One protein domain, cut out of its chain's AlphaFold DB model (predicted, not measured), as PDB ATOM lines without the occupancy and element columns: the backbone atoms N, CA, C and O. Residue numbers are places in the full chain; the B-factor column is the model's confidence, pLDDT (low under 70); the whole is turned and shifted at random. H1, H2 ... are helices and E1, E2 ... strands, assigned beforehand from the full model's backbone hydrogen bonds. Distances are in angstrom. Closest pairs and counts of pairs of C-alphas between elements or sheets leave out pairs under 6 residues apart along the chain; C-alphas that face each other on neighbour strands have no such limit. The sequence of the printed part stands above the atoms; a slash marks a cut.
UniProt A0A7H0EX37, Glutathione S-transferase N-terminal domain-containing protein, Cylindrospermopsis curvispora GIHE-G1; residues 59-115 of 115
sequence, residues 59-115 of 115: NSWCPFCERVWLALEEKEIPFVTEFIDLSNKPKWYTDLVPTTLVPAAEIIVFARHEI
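Overview. This is residues 59 to 115 of the 115 residues of the protein "Glutathione S-transferase N-terminal domain-containing protein" of Cylindrospermopsis curvispora GIHE-G1 (UniProt A0A7H0EX37). The model is a loose, open loop of chain with a tail: helix H1 lies along one side, the chain turns back past it as the extended strand E1, the short helix H2 lies on the far side from H1, and strand E2 begins between the two helices. E2 leads out toward residues 109 to 115, a thin tail that sticks out from the body and makes much of the length. The printed part has 57 residues with two named helices and two named strands in the order H1, E1, H2, E2, and no two named strands pair. The class is mixed, helices and strands, though under half of the residues, 28 of 57, are in named elements. The whole is loose, with a radius of gyration of the C-alphas of 13.7 A, and elongated, spanning 46 by 26 by 16 A.

Along the chain. The printed part begins at Asn 59. H1, residues 63 to 74, starts at C-alpha 63 (23.963, -9.885, 50.095) and is 16.3 A long from first to last C-alpha. E1, residues 79 to 84, is 16.1 A long and ends at C-alpha 84 (24.230, 3.746, 44.451). H2, residues 91 to 96, is 8.6 A long. E2, residues 104 to 107, is 10.2 A long and ends at C-alpha 107 (41.597, 1.394, 45.986).

Arrangement. The closest C-alphas of H1 and E1 are those of Leu 72 and Phe 79, 7.6 A apart. Their centres are 12.3 A apart. The closest C-alphas of E1 and H2 are those of Ile 84 and Tyr 93, 7.9 A apart. E1 and E2 are near each other, with 8 pairs of C-alphas within 10 A and no pair within 8 A. Each of these strands pairs with no named strand. H1 and E2 are only just apart, at 8.3 A for the closest C-alphas. H1 and H2 are apart, and so are H2 and E2. In H2 every O i to N i+4 pair is within hydrogen-bond range, and in H1 7 of 8 are.

Size, cuts and confidence. The two C-alphas farthest apart are those of Ser 87 and Ile 115, at 46.6 A. Residues 109 to 115 stand free, and so do residues 70 to 76, of which 70 to 74 belong to H1. The body without them has 43 residues and spans 28 by 25 by 15 A. The printed part has no cut. The link from H1 to E1 is tight, and those from E1 to H2 and from H2 to E2 are short. The mean pLDDT of the printed part is 88.1, and residues 109 to 115 are under 70. Ile 115 is the chain's last residue.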
ATOM      1  N   ASN A  59      19.678   0.389  49.085       83.00
ATOM      2  CA  ASN A  59      18.659  -0.504  49.589       83.00
ATOM      3  C   ASN A  59      19.156  -1.222  50.863       83.00
ATOM      4  O   ASN A  59      18.341  -1.578  51.714       83.00
ATOM      5  N   SER A  60      20.481  -1.352  51.037       77.88
ATOM      6  CA  SER A  60      21.164  -1.771  52.272       77.88
ATOM      7  C   SER A  60      20.962  -3.218  52.727       77.88
ATOM      8  O   SER A  60      21.215  -3.562  53.880       77.88
ATOM      9  N   TRP A  61      20.507  -4.066  51.816       83.31
ATOM     10  CA  TRP A  61      20.217  -5.489  52.030       83.31
ATOM     11  C   TRP A  61      20.801  -6.350  50.909       83.31
ATOM     12  O   TRP A  61      20.475  -7.531  50.801       83.31
ATOM     13  N   CYS A  62      21.661  -5.782  50.054       89.62
ATOM     14  CA  CYS A  62      22.341  -6.549  49.023       89.62
ATOM     15  C   CYS A  62      23.317  -7.552  49.665       89.62
ATOM     16  O   CYS A  62      24.327  -7.135  50.242       89.62
ATOM     17  N   PRO A  63      23.096  -8.869  49.499       93.88
ATOM     18  CA  PRO A  63      23.963  -9.885  50.095       93.88
ATOM     19  C   PRO A  63      25.365  -9.893  49.470       93.88
ATOM     20  O   PRO A  63      26.329 -10.338  50.086       93.88
ATOM     21  N   PHE A  64      25.512  -9.393  48.240       95.81
ATOM     22  CA  PHE A  64      26.817  -9.250  47.597       95.81
ATOM     23  C   PHE A  64      27.634  -8.136  48.251       95.81
ATOM     24  O   PHE A  64      28.813  -8.337  48.527       95.81
ATOM     25  N   CYS A  65      27.002  -6.996  48.552       95.06
ATOM     26  CA  CYS A  65      27.653  -5.894  49.260       95.06
ATOM     27  C   CYS A  65      28.038  -6.291  50.686       95.06
ATOM     28  O   CYS A  65      29.115  -5.929  51.150       95.06
ATOM     29  N   GLU A  66      27.182  -7.074  51.346       94.19
ATOM     30  CA  GLU A  66      27.426  -7.575  52.697       94.19
ATOM     31  C   GLU A  66      28.708  -8.409  52.783       94.19
ATOM     32  O   GLU A  66      29.513  -8.213  53.684       94.19
ATOM     33  N   ARG A  67      28.960  -9.277  51.794       95.88
ATOM     34  CA  ARG A  67      30.190 -10.083  51.750       95.88
ATOM     35  C   ARG A  67      31.460  -9.234  51.714       95.88
ATOM     36  O   ARG A  67      32.422  -9.569  52.395       95.88
ATOM     37  N   VAL A  68      31.469  -8.160  50.923       95.69
ATOM     38  CA  VAL A  68      32.632  -7.262  50.828       95.69
ATOM     39  C   VAL A  68      32.802  -6.464  52.115       95.69
ATOM     40  O   VAL A  68      33.919  -6.356  52.611       95.69
ATOM     41  N   TRP A  69      31.707  -5.957  52.685       94.56
ATOM     42  CA  TRP A  69      31.751  -5.243  53.959       94.56
ATOM     43  C   TRP A  69      32.304  -6.123  55.084       94.56
ATOM     44  O   TRP A  69      33.290  -5.746  55.708       94.56
ATOM     45  N   LEU A  70      31.744  -7.320  55.283       95.12
ATOM     46  CA  LEU A  70      32.205  -8.245  56.321       95.12
ATOM     47  C   LEU A  70      33.679  -8.621  56.142       95.12
ATOM     48  O   LEU A  70      34.405  -8.714  57.123       95.12
ATOM     49  N   ALA A  71      34.146  -8.790  54.901       95.94
ATOM     50  CA  ALA A  71      35.557  -9.057  54.637       95.94
ATOM     51  C   ALA A  71      36.469  -7.875  55.013       95.94
ATOM     52  O   ALA A  71      37.578  -8.100  55.495       95.94
ATOM     53  N   LEU A  72      36.028  -6.632  54.800       95.19
ATOM     54  CA  LEU A  72      36.781  -5.440  55.199       95.19
ATOM     55  C   LEU A  72      36.824  -5.281  56.721       95.19
ATOM     56  O   LEU A  72      37.892  -4.990  57.251       95.19
ATOM     57  N   GLU A  73      35.705  -5.521  57.410       95.38
ATOM     58  CA  GLU A  73      35.641  -5.494  58.879       95.38
ATOM     59  C   GLU A  73      36.509  -6.586  59.504       95.38
ATOM     60  O   GLU A  73      37.310  -6.298  60.384       95.38
ATOM     61  N   GLU A  74      36.426  -7.822  59.005       95.62
ATOM     62  CA  GLU A  74      37.236  -8.952  59.488       95.62
ATOM     63  C   GLU A  74      38.742  -8.700  59.322       95.62
ATOM     64  O   GLU A  74      39.563  -9.184  60.096       95.62
ATOM     65  N   LYS A  75      39.126  -7.952  58.283       93.00
ATOM     66  CA  LYS A  75      40.516  -7.540  58.049       93.00
ATOM     67  C   LYS A  75      40.872  -6.214  58.709       93.00
ATOM     68  O   LYS A  75      42.012  -5.778  58.566       93.00
ATOM     69  N   GLU A  76      39.915  -5.586  59.386       92.88
ATOM     70  CA  GLU A  76      40.038  -4.274  60.017       92.88
ATOM     71  C   GLU A  76      40.594  -3.214  59.047       92.88
ATOM     72  O   GLU A  76      41.333  -2.307  59.436       92.88
ATOM     73  N   ILE A  77      40.262  -3.343  57.757       92.25
ATOM     74  CA  ILE A  77      40.684  -2.412  56.711       92.25
ATOM     75  C   ILE A  77      39.739  -1.213  56.765       92.25
ATOM     76  O   ILE A  77      38.537  -1.390  56.553       92.25
ATOM     77  N   PRO A  78      40.238   0.013  56.990       94.06
ATOM     78  CA  PRO A  78      39.378   1.183  57.029       94.06
ATOM     79  C   PRO A  78      38.764   1.445  55.649       94.06
ATOM     80  O   PRO A  78      39.463   1.418  54.631       94.06
ATOM     81  N   PHE A  79      37.468   1.751  55.596       94.00
ATOM     82  CA  PHE A  79      36.785   2.091  54.345       94.00
ATOM     83  C   PHE A  79      35.754   3.211  54.518       94.00
ATOM     84  O   PHE A  79      35.273   3.484  55.621       94.00
ATOM     85  N   VAL A  80      35.393   3.847  53.405       93.62
ATOM     86  CA  VAL A  80      34.202   4.696  53.270       93.62
ATOM     87  C   VAL A  80      33.183   4.024  52.352       93.62
ATOM     88  O   VAL A  80      33.543   3.205  51.508       93.62
ATOM     89  N   THR A  81      31.902   4.352  52.518       93.38
ATOM     90  CA  THR A  81      30.817   3.802  51.692       93.38
ATOM     91  C   THR A  81      30.130   4.900  50.896       93.38
ATOM     92  O   THR A  81      29.724   5.913  51.463       93.38
ATOM     93  N   GLU A  82      29.919   4.652  49.607       93.19
ATOM     94  CA  GLU A  82      29.062   5.456  48.743       93.19
ATOM     95  C   GLU A  82      27.865   4.631  48.263       93.19
ATOM     96  O   GLU A  82      27.992   3.457  47.908       93.19
ATOM     97  N   PHE A  83      26.675   5.231  48.293       93.00
ATOM     98  CA  PHE A  83      25.429   4.530  47.998       93.00
ATOM     99  C   PHE A  83      24.930   4.810  46.583       93.00
ATOM    100  O   PHE A  83      24.631   5.946  46.224       93.00
ATOM    101  N   ILE A  84      24.729   3.740  45.820       92.94
ATOM    102  CA  ILE A  84      24.230   3.746  44.451       92.94
ATOM    103  C   ILE A  84      22.752   3.353  44.430       92.94
ATOM    104  O   ILE A  84      22.372   2.270  44.891       92.94
ATOM    105  N   ASP A  85      21.906   4.231  43.887       90.44
ATOM    106  CA  ASP A  85      20.504   3.902  43.626       90.44
ATOM    107  C   ASP A  85      20.423   2.929  42.450       90.44
ATOM    108  O   ASP A  85      20.735   3.268  41.311       90.44
ATOM    109  N   LEU A  86      19.984   1.700  42.717       89.38
ATOM    110  CA  LEU A  86      19.875   0.668  41.689       89.38
ATOM    111  C   LEU A  86      18.733   0.917  40.698       89.38
ATOM    112  O   LEU A  86      18.777   0.366  39.599       89.38
ATOM    113  N   SER A  87      17.729   1.717  41.072       88.06
ATOM    114  CA  SER A  87      16.613   2.092  40.193       88.06
ATOM    115  C   SER A  87      16.982   3.252  39.270       88.06
ATOM    116  O   SER A  87      16.425   3.358  38.181       88.06
ATOM    117  N   ASN A  88      17.904   4.113  39.702       90.56
ATOM    118  CA  ASN A  88      18.352   5.286  38.960       90.56
ATOM    119  C   ASN A  88      19.861   5.490  39.148       90.56
ATOM    120  O   ASN A  88      20.302   6.395  39.861       90.56
ATOM    121  N   LYS A  89      20.657   4.601  38.542       93.06
ATOM    122  CA  LYS A  89      22.116   4.628  38.694       93.06
ATOM    123  C   LYS A  89      22.681   5.905  38.070       93.06
ATOM    124  O   LYS A  89      22.347   6.208  36.922       93.06
ATOM    125  N   PRO A  90      23.551   6.643  38.774       94.75
ATOM    126  CA  PRO A  90      24.138   7.845  38.219       94.75
ATOM    127  C   PRO A  90      25.121   7.497  37.096       94.75
ATOM    128  O   PRO A  90      25.848   6.506  37.174       94.75
ATOM    129  N   LYS A  91      25.178   8.347  36.064       96.56
ATOM    130  CA  LYS A  91      26.017   8.116  34.877       96.56
ATOM    131  C   LYS A  91      27.503   7.949  35.215       96.56
ATOM    132  O   LYS A  91      28.153   7.069  34.664       96.56
ATOM    133  N   TRP A  92      28.022   8.741  36.154       96.00
ATOM    134  CA  TRP A  92      29.422   8.639  36.576       96.00
ATOM    135  C   TRP A  92      29.766   7.236  37.105       96.00
ATOM    136  O   TRP A  92      30.866   6.750  36.874       96.00
ATOM    137  N   TYR A  93      28.814   6.551  37.751       97.06
ATOM    138  CA  TYR A  93      29.036   5.215  38.295       97.06
ATOM    139  C   TYR A  93      29.050   4.161  37.193       97.06
ATOM    140  O   TYR A  93      29.880   3.258  37.209       97.06
ATOM    141  N   THR A  94      28.147   4.271  36.216       96.69
ATOM    142  CA  THR A  94      28.111   3.340  35.079       96.69
ATOM    143  C   THR A  94      29.299   3.520  34.141       96.69
ATOM    144  O   THR A  94      29.723   2.553  33.519       96.69
ATOM    145  N   ASP A  95      29.836   4.739  34.055       97.06
ATOM    146  CA  ASP A  95      31.065   5.020  33.312       97.06
ATOM    147  C   ASP A  95      32.296   4.452  34.050       97.06
ATOM    148  O   ASP A  95      33.217   3.951  33.409       97.06
ATOM    149  N   LEU A  96      32.294   4.482  35.391       96.38
ATOM    150  CA  LEU A  96      33.365   3.944  36.239       96.38
ATOM    151  C   LEU A  96      33.357   2.408  36.328       96.38
ATOM    152  O   LEU A  96      34.412   1.778  36.302       96.38
ATOM    153  N   VAL A  97      32.177   1.799  36.467       97.06
ATOM    154  CA  VAL A  97      31.986   0.359  36.685       97.06
ATOM    155  C   VAL A  97      31.254  -0.229  35.474       97.06
ATOM    156  O   VAL A  97      30.021  -0.187  35.438       97.06
ATOM    157  N   PRO A  98      31.964  -0.840  34.501       94.75
ATOM    158  CA  PRO A  98      31.365  -1.291  33.238       94.75
ATOM    159  C   PRO A  98      30.245  -2.326  33.399       94.75
ATOM    160  O   PRO A  98      29.334  -2.398  32.580       94.75
ATOM    161  N   THR A  99      30.285  -3.133  34.465       96.19
ATOM    162  CA  THR A  99      29.214  -4.095  34.772       96.19
ATOM    163  C   THR A  99      27.951  -3.407  35.286       96.19
ATOM    164  O   THR A  99      26.868  -3.984  35.237       96.19
ATOM    165  N   THR A 100      28.065  -2.169  35.776       95.75
ATOM    166  CA  THR A 100      27.017  -1.389  36.451       95.75
ATOM    167  C   THR A 100      26.470  -2.045  37.727       95.75
ATOM    168  O   THR A 100      25.386  -1.686  38.202       95.75
ATOM    169  N   LEU A 101      27.177  -3.039  38.270       95.94
ATOM    170  CA  LEU A 101      26.756  -3.823  39.430       95.94
ATOM    171  C   LEU A 101      27.485  -3.389  40.700       95.94
ATOM    172  O   LEU A 101      28.665  -3.065  40.667       95.94
ATOM    173  N   VAL A 102      26.777  -3.500  41.824       95.62
ATOM    174  CA  VAL A 102      27.345  -3.417  43.175       95.62
ATOM    175  C   VAL A 102      27.508  -4.827  43.769       95.62
ATOM    176  O   VAL A 102      26.709  -5.715  43.449       95.62
ATOM    177  N   PRO A 103      28.472  -5.049  44.680       96.44
ATOM    178  CA  PRO A 103      29.464  -4.085  45.150       96.44
ATOM    179  C   PRO A 103      30.535  -3.790  44.098       96.44
ATOM    180  O   PRO A 103      30.902  -4.658  43.312       96.44
ATOM    181  N   ALA A 104      31.072  -2.575  44.151       96.81
ATOM    182  CA  ALA A 104      32.342  -2.220  43.529       96.81
ATOM    183  C   ALA A 104      33.239  -1.579  44.596       96.81
ATOM    184  O   ALA A 104      32.730  -1.032  45.574       96.81
ATOM    185  N   ALA A 105      34.555  -1.660  44.425       94.88
ATOM    186  CA  ALA A 105      35.510  -1.069  45.352       94.88
ATOM    187  C   ALA A 105      36.604  -0.335  44.581       94.88
ATOM    188  O   ALA A 105      37.124  -0.848  43.591       94.88
ATOM    189  N   GLU A 106      36.949   0.851  45.059       94.62
ATOM    190  CA  GLU A 106      38.055   1.657  44.568       94.62
ATOM    191  C   GLU A 106      39.175   1.659  45.608       94.62
ATOM    192  O   GLU A 106      38.937   1.889  46.797       94.62
ATOM    193  N   ILE A 107      40.397   1.371  45.152       93.62
ATOM    194  CA  ILE A 107      41.597   1.394  45.986       93.62
ATOM    195  C   ILE A 107      42.237   2.772  45.846       93.62
ATOM    196  O   ILE A 107      42.797   3.109  44.804       93.62
ATOM    197  N   ILE A 108      42.186   3.546  46.923       84.56
ATOM    198  CA  ILE A 108      42.767   4.879  47.018       84.56
ATOM    199  C   ILE A 108      44.214   4.695  47.479       84.56
ATOM    200  O   ILE A 108      44.518   4.649  48.672       84.56
ATOM    201  N   VAL A 109      45.122   4.494  46.523       68.19
ATOM    202  CA  VAL A 109      46.546   4.321  46.824       68.19
ATOM    203  C   VAL A 109      47.125   5.669  47.260       68.19
ATOM    204  O   VAL A 109      47.330   6.558  46.438       68.19
ATOM    205  N   PHE A 110      47.438   5.810  48.548       61.88
ATOM    206  CA  PHE A 110      48.409   6.809  48.989       61.88
ATOM    207  C   PHE A 110      49.793   6.272  48.644       61.88
ATOM    208  O   PHE A 110      50.087   5.113  48.946       61.88
ATOM    209  N   ALA A 111      50.609   7.077  47.960       46.91
ATOM    210  CA  ALA A 111      51.985   6.725  47.631       46.91
ATOM    211  C   ALA A 111      52.651   6.105  48.868       46.91
ATOM    212  O   ALA A 111      52.776   6.759  49.906       46.91
ATOM    213  N   ARG A 112      53.007   4.816  48.785       49.81
ATOM    214  CA  ARG A 112      53.793   4.177  49.838       49.81
ATOM    215  C   ARG A 112      55.086   4.980  49.927       49.81
ATOM    216  O   ARG A 112      55.744   5.162  48.907       49.81
ATOM    217  N   HIS A 113      55.430   5.472  51.114       43.44
ATOM    218  CA  HIS A 113      56.831   5.765  51.382       43.44
ATOM    219  C   HIS A 113      57.576   4.446  51.175       43.44
ATOM    220  O   HIS A 113      57.291   3.457  51.856       43.44
ATOM    221  N   GLU A 114      58.424   4.418  50.151       39.44
ATOM    222  CA  GLU A 114      59.388   3.348  49.939       39.44
ATOM    223  C   GLU A 114      60.272   3.261  51.194       39.44
ATOM    224  O   GLU A 114      60.694   4.289  51.730       39.44
ATOM    225  N   ILE A 115      60.461   2.039  51.700       39.88
ATOM    226  CA  ILE A 115      61.477   1.710  52.709       39.88
ATOM    227  C   ILE A 115      62.771   1.412  51.962       39.88
ATOM    228  O   ILE A 115      62.679   0.657  50.965       39.88
TER     229      ILE A 115